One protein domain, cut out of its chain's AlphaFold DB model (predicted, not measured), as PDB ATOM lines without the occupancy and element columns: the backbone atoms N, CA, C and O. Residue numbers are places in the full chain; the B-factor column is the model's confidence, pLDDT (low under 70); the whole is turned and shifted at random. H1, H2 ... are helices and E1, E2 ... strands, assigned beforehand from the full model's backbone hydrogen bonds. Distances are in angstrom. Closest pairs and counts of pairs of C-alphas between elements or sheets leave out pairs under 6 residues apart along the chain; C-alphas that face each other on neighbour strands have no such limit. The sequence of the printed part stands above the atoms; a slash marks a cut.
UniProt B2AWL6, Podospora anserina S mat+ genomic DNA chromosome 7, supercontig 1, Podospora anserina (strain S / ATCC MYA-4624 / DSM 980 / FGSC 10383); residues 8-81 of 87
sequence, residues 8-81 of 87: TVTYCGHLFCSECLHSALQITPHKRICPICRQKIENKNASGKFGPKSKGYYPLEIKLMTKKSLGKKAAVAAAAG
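What this domain is: This is residues 8 to 81 of the 87 residues of an uncharacterized protein of Podospora anserina (strain S / ATCC MYA-4624 / DSM 980 / FGSC 10383) (UniProt B2AWL6). A small compact body with one long arm: in the body, a little three-stranded sheet has the helix H1 over one face and a long loop, residues 28 to 56, from H1 to the last strand. The arm, residues 62 to 81, sticks out from the body, makes most of the length and holds the helix H2, residues 67 to 80. The printed part has 74 residues, with two named helices and three named strands in the order E1, E2, H1, E3, H2; the sheet's order is E2, E1, E3, antiparallel throughout. The class is mixed, helices and strands, with 34 of the residues, under half, in named elements. The whole is extended, with a radius of gyration of the C-alphas of 18.3 A and spans of 59 by 24 by 17 A.

Where its parts are: The sheet has three short strands. E1 is residues 8 to 10, 6.8 A from first to last C-alpha, and begins at C-alpha 8 at (-6.807, -9.089, -7.134). E2 is residues 15 to 17, 7.1 A long. E3, the longest strand, is residues 57 to 60, 9.6 A long, with C-alpha 57 at (-6.151, -12.293, -1.293). H1 is residues 18 to 27 and spans 14.6 A from first to last C-alpha. H2, the longest helix, is residues 67 to 80, spans 20.7 A and ends at C-alpha 80 at (15.212, -7.012, -37.234).

How they stand to each other: E1 is the inner strand of the sheet, and E2 and E3 are its edge strands. E1 and E2 form a hairpin, antiparallel with 142 degrees between their directions; N 8 and O 16 are 2.8 A apart and N 16 and O 8 are 2.9 A apart, both within hydrogen-bond range. E1 and E3 are antiparallel at 148 degrees, with N 9 and O 58 at 2.9 A and N 58 and O 9 at 2.8 A, also within hydrogen-bond range. H1 is on the sheet at a height over the sheet of 10.2 A, in two layers, a helix on one face of a sheet. It lies over E1, and only just over E2, on which 3 of its C-alphas fall. On the local plane its line and that of E1 stand at 7 degrees, and it runs along the strands. The closest C-alphas of E1 and H1 are those of Thr 8 and Ser 18, 5.4 A apart. The closest of H1 and E3 are those of Ser 18 and Pro 59, 7.2 A apart. E2, H1 and E3 make a split strand-helix-strand unit, two strands that run the same way with a helix between them in the chain and E1 between them in the sheet; its crossover is right-handed. H2 is not on the sheet, and it is apart from H1, E1 and E2. In H1 every O i to N i+4 pair is within hydrogen-bond range, and in H2 9 of 10 are.

The domain as a whole: The two C-alphas farthest apart are those of His 30 and Gly 81, at 59.5 A. Without residues 62 to 81, which stand free, the body of 54 residues spans 26 by 24 by 18 A, with a radius of gyration of 10.4 A. The link from H1 to E3 is long, with 29 residues; the link from E3 to H2 is short, with 6. The printed part has no cut. Its mean pLDDT is 74.3, and residues 29 to 30, 44 to 53 and 61 to 81 are under 70; the mean of H2 is 56.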
ATOM      1  N   THR A   8      -7.072  -8.331  -8.361       86.00
ATOM      2  CA  THR A   8      -6.807  -9.089  -7.134       86.00
ATOM      3  C   THR A   8      -7.921 -10.101  -6.908       86.00
ATOM      4  O   THR A   8      -9.100  -9.754  -6.979       86.00
ATOM      5  N   VAL A   9      -7.563 -11.352  -6.611       88.75
ATOM      6  CA  VAL A   9      -8.520 -12.414  -6.279       88.75
ATOM      7  C   VAL A   9      -8.475 -12.735  -4.795       88.75
ATOM      8  O   VAL A   9      -7.419 -12.818  -4.174       88.75
ATOM      9  N   THR A  10      -9.639 -12.945  -4.208       91.00
ATOM     10  CA  THR A  10      -9.777 -13.441  -2.835       91.00
ATOM     11  C   THR A  10      -9.745 -14.969  -2.811       91.00
ATOM     12  O   THR A  10     -10.070 -15.614  -3.802       91.00
ATOM     13  N   TYR A  11      -9.424 -15.589  -1.673       90.12
ATOM     14  CA  TYR A  11      -9.440 -17.058  -1.550       90.12
ATOM     15  C   TYR A  11     -10.814 -17.689  -1.850       90.12
ATOM     16  O   TYR A  11     -10.895 -18.868  -2.177       90.12
ATOM     17  N   CYS A  12     -11.889 -16.906  -1.725       92.06
ATOM     18  CA  CYS A  12     -13.249 -17.315  -2.062       92.06
ATOM     19  C   CYS A  12     -13.583 -17.194  -3.561       92.06
ATOM     20  O   CYS A  12     -14.719 -17.443  -3.948       92.06
ATOM     21  N   GLY A  13     -12.617 -16.796  -4.398       89.69
ATOM     22  CA  GLY A  13     -12.742 -16.772  -5.857       89.69
ATOM     23  C   GLY A  13     -13.304 -15.481  -6.453       89.69
ATOM     24  O   GLY A  13     -13.415 -15.393  -7.668       89.69
ATOM     25  N   HIS A  14     -13.629 -14.467  -5.645       91.88
ATOM     26  CA  HIS A  14     -14.116 -13.180  -6.156       91.88
ATOM     27  C   HIS A  14     -12.960 -12.258  -6.547       91.88
ATOM     28  O   HIS A  14     -11.982 -12.147  -5.795       91.88
ATOM     29  N   LEU A  15     -13.110 -11.602  -7.701       90.12
ATOM     30  CA  LEU A  15     -12.129 -10.711  -8.313       90.12
ATOM     31  C   LEU A  15     -12.533  -9.250  -8.121       90.12
ATOM     32  O   LEU A  15     -13.704  -8.895  -8.235       90.12
ATOM     33  N   PHE A  16     -11.538  -8.411  -7.867       88.88
ATOM     34  CA  PHE A  16     -11.687  -6.977  -7.654       88.88
ATOM     35  C   PHE A  16     -10.489  -6.244  -8.251       88.88
ATOM     36  O   PHE A  16      -9.425  -6.840  -8.425       88.88
ATOM     37  N   CYS A  17     -10.623  -4.940  -8.492       88.94
ATOM     38  CA  CYS A  17      -9.444  -4.092  -8.629       88.94
ATOM     39  C   CYS A  17      -8.715  -4.001  -7.272       88.94
ATOM     40  O   CYS A  17      -9.357  -4.079  -6.217       88.94
ATOM     41  N   SER A  18      -7.387  -3.862  -7.284       85.75
ATOM     42  CA  SER A  18      -6.558  -3.791  -6.071       85.75
ATOM     43  C   SER A  18      -7.064  -2.718  -5.098       85.75
ATOM     44  O   SER A  18      -7.321  -3.005  -3.927       85.75
ATOM     45  N   GLU A  19      -7.324  -1.511  -5.610       87.44
ATOM     46  CA  GLU A  19      -7.826  -0.381  -4.821       87.44
ATOM     47  C   GLU A  19      -9.228  -0.652  -4.254       87.44
ATOM     48  O   GLU A  19      -9.469  -0.471  -3.064       87.44
ATOM     49  N   CYS A  20     -10.122  -1.211  -5.071       89.19
ATOM     50  CA  CYS A  20     -11.493  -1.555  -4.702       89.19
ATOM     51  C   CYS A  20     -11.527  -2.513  -3.505       89.19
ATOM     52  O   CYS A  20     -12.282  -2.317  -2.548       89.19
ATOM     53  N   LEU A  21     -10.701  -3.566  -3.550       89.25
ATOM     54  CA  LEU A  21     -10.612  -4.523  -2.455       89.25
ATOM     55  C   LEU A  21      -9.960  -3.891  -1.224       89.25
ATOM     56  O   LEU A  21     -10.403  -4.141  -0.104       89.25
ATOM     57  N   HIS A  22      -8.934  -3.064  -1.418       88.00
ATOM     58  CA  HIS A  22      -8.261  -2.369  -0.329       88.00
ATOM     59  C   HIS A  22      -9.228  -1.472   0.451       88.00
ATOM     60  O   HIS A  22      -9.352  -1.633   1.668       88.00
ATOM     61  N   SER A  23      -9.984  -0.618  -0.245       88.50
ATOM     62  CA  SER A  23     -11.001   0.247   0.354       88.50
ATOM     63  C   SER A  23     -12.082  -0.566   1.063       88.50
ATOM     64  O   SER A  23     -12.372  -0.319   2.233       88.50
ATOM     65  N   ALA A  24     -12.627  -1.600   0.412       88.06
ATOM     66  CA  ALA A  24     -13.665  -2.444   1.005       88.06
ATOM     67  C   ALA A  24     -13.211  -3.103   2.318       88.06
ATOM     68  O   ALA A  24     -13.969  -3.194   3.286       88.06
ATOM     69  N   LEU A  25     -11.952  -3.538   2.375       87.25
ATOM     70  CA  LEU A  25     -11.386  -4.170   3.558       87.25
ATOM     71  C   LEU A  25     -10.895  -3.170   4.625       87.25
ATOM     72  O   LEU A  25     -10.637  -3.592   5.755       87.25
ATOM     73  N   GLN A  26     -10.727  -1.887   4.297       84.56
ATOM     74  CA  GLN A  26     -10.358  -0.824   5.244       84.56
ATOM     75  C   GLN A  26     -11.567  -0.166   5.909       84.56
ATOM     76  O   GLN A  26     -11.482   0.189   7.079       84.56
ATOM     77  N   ILE A  27     -12.698  -0.055   5.204       81.12
ATOM     78  CA  ILE A  27     -13.926   0.570   5.728       81.12
ATOM     79  C   ILE A  27     -14.480  -0.198   6.939       81.12
ATOM     80  O   ILE A  27     -15.064   0.388   7.846       81.12
ATOM     81  N   THR A  28     -14.301  -1.522   6.994       70.94
ATOM     82  CA  THR A  28     -14.710  -2.339   8.149       70.94
ATOM     83  C   THR A  28     -13.540  -3.188   8.656       70.94
ATOM     84  O   THR A  28     -13.483  -4.401   8.402       70.94
ATOM     85  N   PRO A  29     -12.602  -2.581   9.407       63.16
ATOM     86  CA  PRO A  29     -11.343  -3.222   9.782       63.16
ATOM     87  C   PRO A  29     -11.556  -4.451  10.675       63.16
ATOM     88  O   PRO A  29     -10.816  -5.425  10.577       63.16
ATOM     89  N   HIS A  30     -12.623  -4.464  11.479       65.31
ATOM     90  CA  HIS A  30     -12.939  -5.583  12.371       65.31
ATOM     91  C   HIS A  30     -13.547  -6.803  11.668       65.31
ATOM     92  O   HIS A  30     -13.626  -7.868  12.281       65.31
ATOM     93  N   LYS A  31     -13.998  -6.680  10.409       71.94
ATOM     94  CA  LYS A  31     -14.720  -7.770   9.734       71.94
ATOM     95  C   LYS A  31     -14.052  -8.297   8.468       71.94
ATOM     96  O   LYS A  31     -14.339  -9.444   8.160       71.94
ATOM     97  N   ARG A  32     -13.149  -7.552   7.800       85.06
ATOM     98  CA  ARG A  32     -12.348  -7.997   6.621       85.06
ATOM     99  C   ARG A  32     -13.065  -9.082   5.797       85.06
ATOM    100  O   ARG A  32     -12.589 -10.208   5.688       85.06
ATOM    101  N   ILE A  33     -14.259  -8.775   5.302       90.25
ATOM    102  CA  ILE A  33     -15.129  -9.736   4.612       90.25
ATOM    103  C   ILE A  33     -15.088  -9.511   3.107       90.25
ATOM    104  O   ILE A  33     -14.937  -8.384   2.645       90.25
ATOM    105  N   CYS A  34     -15.279 -10.581   2.340       91.00
ATOM    106  CA  CYS A  34     -15.548 -10.471   0.914       91.00
ATOM    107  C   CYS A  34     -16.849  -9.672   0.689       91.00
ATOM    108  O   CYS A  34     -17.884 -10.073   1.229       91.00
ATOM    109  N   PRO A  35     -16.846  -8.610  -0.140       89.75
ATOM    110  CA  PRO A  35     -18.057  -7.849  -0.471       89.75
ATOM    111  C   PRO A  35     -19.164  -8.675  -1.137       89.75
ATOM    112  O   PRO A  35     -20.326  -8.288  -1.078       89.75
ATOM    113  N   ILE A  36     -18.811  -9.810  -1.750       92.25
ATOM    114  CA  ILE A  36     -19.750 -10.643  -2.508       92.25
ATOM    115  C   ILE A  36     -20.331 -11.753  -1.629       92.25
ATOM    116  O   ILE A  36     -21.523 -11.761  -1.336       92.25
ATOM    117  N   CYS A  37     -19.497 -12.677  -1.149       92.94
ATOM    118  CA  CYS A  37     -19.964 -13.850  -0.398       92.94
ATOM    119  C   CYS A  37     -19.828 -13.725   1.123       92.94
ATOM    120  O   CYS A  37     -20.113 -14.681   1.843       92.94
ATOM    121  N   ARG A  38     -19.365 -12.573   1.628       90.38
ATOM    122  CA  ARG A  38     -19.218 -12.275   3.067       90.38
ATOM    123  C   ARG A  38     -18.266 -13.204   3.825       90.38
ATOM    124  O   ARG A  38     -18.211 -13.169   5.052       90.38
ATOM    125  N   GLN A  39     -17.483 -14.009   3.114       90.00
ATOM    126  CA  GLN A  39     -16.473 -14.864   3.717       90.00
ATOM    127  C   GLN A  39     -15.312 -14.044   4.301       90.00
ATOM    128  O   GLN A  39     -14.913 -13.026   3.737       90.00
ATOM    129  N   LYS A  40     -14.774 -14.485   5.444       89.81
ATOM    130  CA  LYS A  40     -13.720 -13.777   6.185       89.81
ATOM    131  C   LYS A  40     -12.364 -13.913   5.493       89.81
ATOM    132  O   LYS A  40     -11.852 -15.017   5.358       89.81
ATOM    133  N   ILE A  41     -11.758 -12.786   5.144       89.19
ATOM    134  CA  ILE A  41     -10.447 -12.681   4.504       89.19
ATOM    135  C   ILE A  41      -9.388 -12.387   5.574       89.19
ATOM    136  O   ILE A  41      -9.480 -11.419   6.331       89.19
ATOM    137  N   GLU A  42      -8.367 -13.234   5.651       83.62
ATOM    138  CA  GLU A  42      -7.258 -13.108   6.595       83.62
ATOM    139  C   GLU A  42      -6.124 -12.241   6.034       83.62
ATOM    140  O   GLU A  42      -5.768 -12.318   4.858       83.62
ATOM    141  N   ASN A  43      -5.502 -11.447   6.909       72.38
ATOM    142  CA  ASN A  43      -4.378 -10.579   6.567       72.38
ATOM    143  C   ASN A  43      -3.057 -11.365   6.639       72.38
ATOM    144  O   ASN A  43      -2.268 -11.184   7.560       72.38
ATOM    145  N   LYS A  44      -2.828 -12.315   5.725       62.62
ATOM    146  CA  LYS A  44      -1.571 -13.084   5.703       62.62
ATOM    147  C   LYS A  44      -0.587 -12.478   4.708       62.62
ATOM    148  O   LYS A  44      -0.387 -13.019   3.628       62.62
ATOM    149  N   ASN A  45       0.032 -11.364   5.088       55.16
ATOM    150  CA  ASN A  45       1.220 -10.824   4.417       55.16
ATOM    151  C   ASN A  45       2.514 -11.002   5.242       55.16
ATOM    152  O   ASN A  45       3.585 -10.672   4.752       55.16
ATOM    153  N   ALA A  46       2.460 -11.576   6.450       51.94
ATOM    154  CA  ALA A  46       3.619 -11.612   7.350       51.94
ATOM    155  C   ALA A  46       4.731 -12.615   6.972       51.94
ATOM    156  O   ALA A  46       5.810 -12.566   7.551       51.94
ATOM    157  N   SER A  47       4.504 -13.542   6.033       54.09
ATOM    158  CA  SER A  47       5.502 -14.585   5.715       54.09
ATOM    159  C   SER A  47       5.775 -14.780   4.224       54.09
ATOM    160  O   SER A  47       6.489 -15.714   3.874       54.09
ATOM    161  N   GLY A  48       5.179 -13.972   3.335       55.44
ATOM    162  CA  GLY A  48       5.378 -14.052   1.874       55.44
ATOM    163  C   GLY A  48       4.961 -15.373   1.199       55.44
ATOM    164  O   GLY A  48       5.029 -15.492  -0.020       55.44
ATOM    165  N   LYS A  49       4.517 -16.377   1.965       57.75
ATOM    166  CA  LYS A  49       4.125 -17.700   1.471       57.75
ATOM    167  C   LYS A  49       2.622 -17.746   1.223       57.75
ATOM    168  O   LYS A  49       1.837 -18.112   2.098       57.75
ATOM    169  N   PHE A  50       2.234 -17.376   0.010       61.66
ATOM    170  CA  PHE A  50       0.903 -17.614  -0.533       61.66
ATOM    171  C   PHE A  50       0.758 -19.107  -0.845       61.66
ATOM    172  O   PHE A  50       1.300 -19.605  -1.826       61.66
ATOM    173  N   GLY A  51       0.093 -19.847   0.041       64.25
ATOM    174  CA  GLY A  51      -0.151 -21.280  -0.127       64.25
ATOM    175  C   GLY A  51      -1.629 -21.570  -0.395       64.25
ATOM    176  O   GLY A  51      -2.486 -20.771  -0.029       64.25
ATOM    177  N   PRO A  52      -1.989 -22.754  -0.916       63.44
ATOM    178  CA  PRO A  52      -3.390 -23.137  -1.152       63.44
ATOM    179  C   PRO A  52      -4.260 -23.142   0.122       63.44
ATOM    180  O   PRO A  52      -5.483 -23.198   0.056       63.44
ATOM    181  N   LYS A  53      -3.633 -23.088   1.302       68.00
ATOM    182  CA  LYS A  53      -4.291 -23.048   2.613       68.00
ATOM    183  C   LYS A  53      -4.509 -21.621   3.142       68.00
ATOM    184  O   LYS A  53      -5.147 -21.467   4.185       68.00
ATOM    185  N   SER A  54      -3.975 -20.573   2.499       77.75
ATOM    186  CA  SER A  54      -4.183 -19.200   2.975       77.75
ATOM    187  C   SER A  54      -5.568 -18.678   2.595       77.75
ATOM    188  O   SER A  54      -5.958 -18.665   1.433       77.75
ATOM    189  N   LYS A  55      -6.308 -18.174   3.584       85.31
ATOM    190  CA  LYS A  55      -7.602 -17.501   3.391       85.31
ATOM    191  C   LYS A  55      -7.435 -16.006   3.078       85.31
ATOM    192  O   LYS A  55      -8.138 -15.170   3.632       85.31
ATOM    193  N   GLY A  56      -6.426 -15.666   2.277       87.75
ATOM    194  CA  GLY A  56      -6.042 -14.286   1.961       87.75
ATOM    195  C   GLY A  56      -6.600 -13.786   0.628       87.75
ATOM    196  O   GLY A  56      -7.580 -14.320   0.105       87.75
ATOM    197  N   TYR A  57      -5.957 -12.760   0.079       87.69
ATOM    198  CA  TYR A  57      -6.151 -12.293  -1.293       87.69
ATOM    199  C   TYR A  57      -4.798 -12.197  -2.008       87.69
ATOM    200  O   TYR A  57      -3.763 -12.079  -1.351       87.69
ATOM    201  N   TYR A  58      -4.818 -12.271  -3.336       85.62
ATOM    202  CA  TYR A  58      -3.639 -12.422  -4.184       85.62
ATOM    203  C   TYR A  58      -3.745 -11.467  -5.377       85.62
ATOM    204  O   TYR A  58      -4.761 -11.525  -6.082       85.62
ATOM    205  N   PRO A  59      -2.752 -10.595  -5.620       84.19
ATOM    206  CA  PRO A  59      -2.703  -9.823  -6.855       84.19
ATOM    207  C   PRO A  59      -2.506 -10.772  -8.044       84.19
ATOM    208  O   PRO A  59      -1.740 -11.732  -7.979       84.19
ATOM    209  N   LEU A  60      -3.238 -10.520  -9.122       80.44
ATOM    210  CA  LEU A  60      -3.168 -11.244 -10.380       80.44
ATOM    211  C   LEU A  60      -2.355 -10.421 -11.375       80.44
ATOM    212  O   LEU A  60      -2.889  -9.565 -12.074       80.44
ATOM    213  N   GLU A  61      -1.074 -10.744 -11.502       69.56
ATOM    214  CA  GLU A  61      -0.255 -10.265 -12.614       69.56
ATOM    215  C   GLU A  61      -0.526 -11.131 -13.853       69.56
ATOM    216  O   GLU A  61       0.251 -12.014 -14.225       69.56
ATOM    217  N   ILE A  62      -1.680 -10.929 -14.497       66.25
ATOM    218  CA  ILE A  62      -1.991 -11.656 -15.732       66.25
ATOM    219  C   ILE A  62      -1.259 -10.967 -16.879       66.25
ATOM    220  O   ILE A  62      -1.640  -9.887 -17.333       66.25
ATOM    221  N   LYS A  63      -0.234 -11.626 -17.424       58.28
ATOM    222  CA  LYS A  63       0.384 -11.212 -18.689       58.28
ATOM    223  C   LYS A  63      -0.549 -11.566 -19.851       58.28
ATOM    224  O   LYS A  63      -0.327 -12.535 -20.572       58.28
ATOM    225  N   LEU A  64      -1.627 -10.795 -20.008       58.81
ATOM    226  CA  LEU A  64      -2.603 -10.951 -21.086       58.81
ATOM    227  C   LEU A  64      -1.935 -10.649 -22.437       58.81
ATOM    228  O   LEU A  64      -1.833  -9.502 -22.867       58.81
ATOM    229  N   MET A  65      -1.472 -11.690 -23.129       59.59
ATOM    230  CA  MET A  65      -1.059 -11.586 -24.527       59.59
ATOM    231  C   MET A  65      -2.300 -11.680 -25.414       59.59
ATOM    232  O   MET A  65      -2.879 -12.749 -25.599       59.59
ATOM    233  N   THR A  66      -2.733 -10.557 -25.980       69.88
ATOM    234  CA  THR A  66      -3.793 -10.570 -26.992       69.88
ATOM    235  C   THR A  66      -3.226 -11.089 -28.317       69.88
ATOM    236  O   THR A  66      -2.113 -10.737 -28.712       69.88
ATOM    237  N   LYS A  67      -4.000 -11.886 -29.070       62.31
ATOM    238  CA  LYS A  67      -3.602 -12.377 -30.412       62.31
ATOM    239  C   LYS A  67      -3.164 -11.238 -31.354       62.31
ATOM    240  O   LYS A  67      -2.292 -11.422 -32.197       62.31
ATOM    241  N   LYS A  68      -3.697 -10.026 -31.148       59.31
ATOM    242  CA  LYS A  68      -3.321  -8.800 -31.873       59.31
ATOM    243  C   LYS A  68      -1.892  -8.310 -31.565       59.31
ATOM    244  O   LYS A  68      -1.252  -7.758 -32.455       59.31
ATOM    245  N   SER A  69      -1.367  -8.513 -30.348       56.75
ATOM    246  CA  SER A  69       0.017  -8.139 -30.000       56.75
ATOM    247  C   SER A  69       1.045  -9.191 -30.428       56.75
ATOM    248  O   SER A  69       2.191  -8.835 -30.697       56.75
ATOM    249  N   LEU A  70       0.647 -10.465 -30.529       56.06
ATOM    250  CA  LEU A  70       1.478 -11.541 -31.091       56.06
ATOM    251  C   LEU A  70       1.826 -11.263 -32.562       56.06
ATOM    252  O   LEU A  70       2.995 -11.331 -32.933       56.06
ATOM    253  N   GLY A  71       0.846 -10.832 -33.365       54.31
ATOM    254  CA  GLY A  71       1.081 -10.438 -34.760       54.31
ATOM    255  C   GLY A  71       2.031  -9.242 -34.909       54.31
ATOM    256  O   GLY A  71       2.897  -9.245 -35.780       54.31
ATOM    257  N   LYS A  72       1.942  -8.243 -34.015       52.19
ATOM    258  CA  LYS A  72       2.865  -7.090 -34.022       52.19
ATOM    259  C   LYS A  72       4.297  -7.476 -33.643       52.19
ATOM    260  O   LYS A  72       5.234  -6.979 -34.256       52.19
ATOM    261  N   LYS A  73       4.482  -8.379 -32.671       52.12
ATOM    262  CA  LYS A  73       5.820  -8.865 -32.293       52.12
ATOM    263  C   LYS A  73       6.470  -9.712 -33.392       52.12
ATOM    264  O   LYS A  73       7.669  -9.574 -33.607       52.12
ATOM    265  N   ALA A  74       5.691 -10.513 -34.122       56.41
ATOM    266  CA  ALA A  74       6.187 -11.255 -35.282       56.41
ATOM    267  C   ALA A  74       6.654 -10.320 -36.416       56.41
ATOM    268  O   ALA A  74       7.718 -10.538 -36.988       56.41
ATOM    269  N   ALA A  75       5.917  -9.234 -36.687       54.91
ATOM    270  CA  ALA A  75       6.307  -8.246 -37.697       54.91
ATOM    271  C   ALA A  75       7.591  -7.475 -37.325       54.91
ATOM    272  O   ALA A  75       8.437  -7.241 -38.183       54.91
ATOM    273  N   VAL A  76       7.768  -7.124 -36.045       58.19
ATOM    274  CA  VAL A  76       8.986  -6.444 -35.562       58.19
ATOM    275  C   VAL A  76      10.200  -7.384 -35.571       58.19
ATOM    276  O   VAL A  76      11.278  -6.975 -35.992       58.19
ATOM    277  N   ALA A  77      10.037  -8.655 -35.188       55.75
ATOM    278  CA  ALA A  77      11.121  -9.642 -35.251       55.75
ATOM    279  C   ALA A  77      11.558  -9.951 -36.698       55.75
ATOM    280  O   ALA A  77      12.750 -10.069 -36.969       55.75
ATOM    281  N   ALA A  78      10.618 -10.000 -37.649       56.56
ATOM    282  CA  ALA A  78      10.911 -10.206 -39.072       56.56
ATOM    283  C   ALA A  78      11.583  -8.996 -39.761       56.56
ATOM    284  O   ALA A  78      12.170  -9.138 -40.839       56.56
ATOM    285  N   ALA A  79      11.499  -7.802 -39.164       56.16
ATOM    286  CA  ALA A  79      12.202  -6.607 -39.632       56.16
ATOM    287  C   ALA A  79      13.637  -6.508 -39.077       56.16
ATOM    288  O   ALA A  79      14.505  -5.955 -39.744       56.16
ATOM    289  N   ALA A  80      13.907  -7.084 -37.898       58.56
ATOM    290  CA  ALA A  80      15.212  -7.012 -37.234       58.56
ATOM    291  C   ALA A  80      16.250  -8.039 -37.740       58.56
ATOM    292  O   ALA A  80      17.432  -7.893 -37.458       58.56
ATOM    293  N   GLY A  81      15.839  -9.067 -38.491       51.34
ATOM    294  CA  GLY A  81      16.723 -10.143 -38.970       51.34
ATOM    295  C   GLY A  81      17.337  -9.947 -40.362       51.34
ATOM    296  O   GLY A  81      17.699 -10.936 -40.989       51.34
TER     297      GLY A  81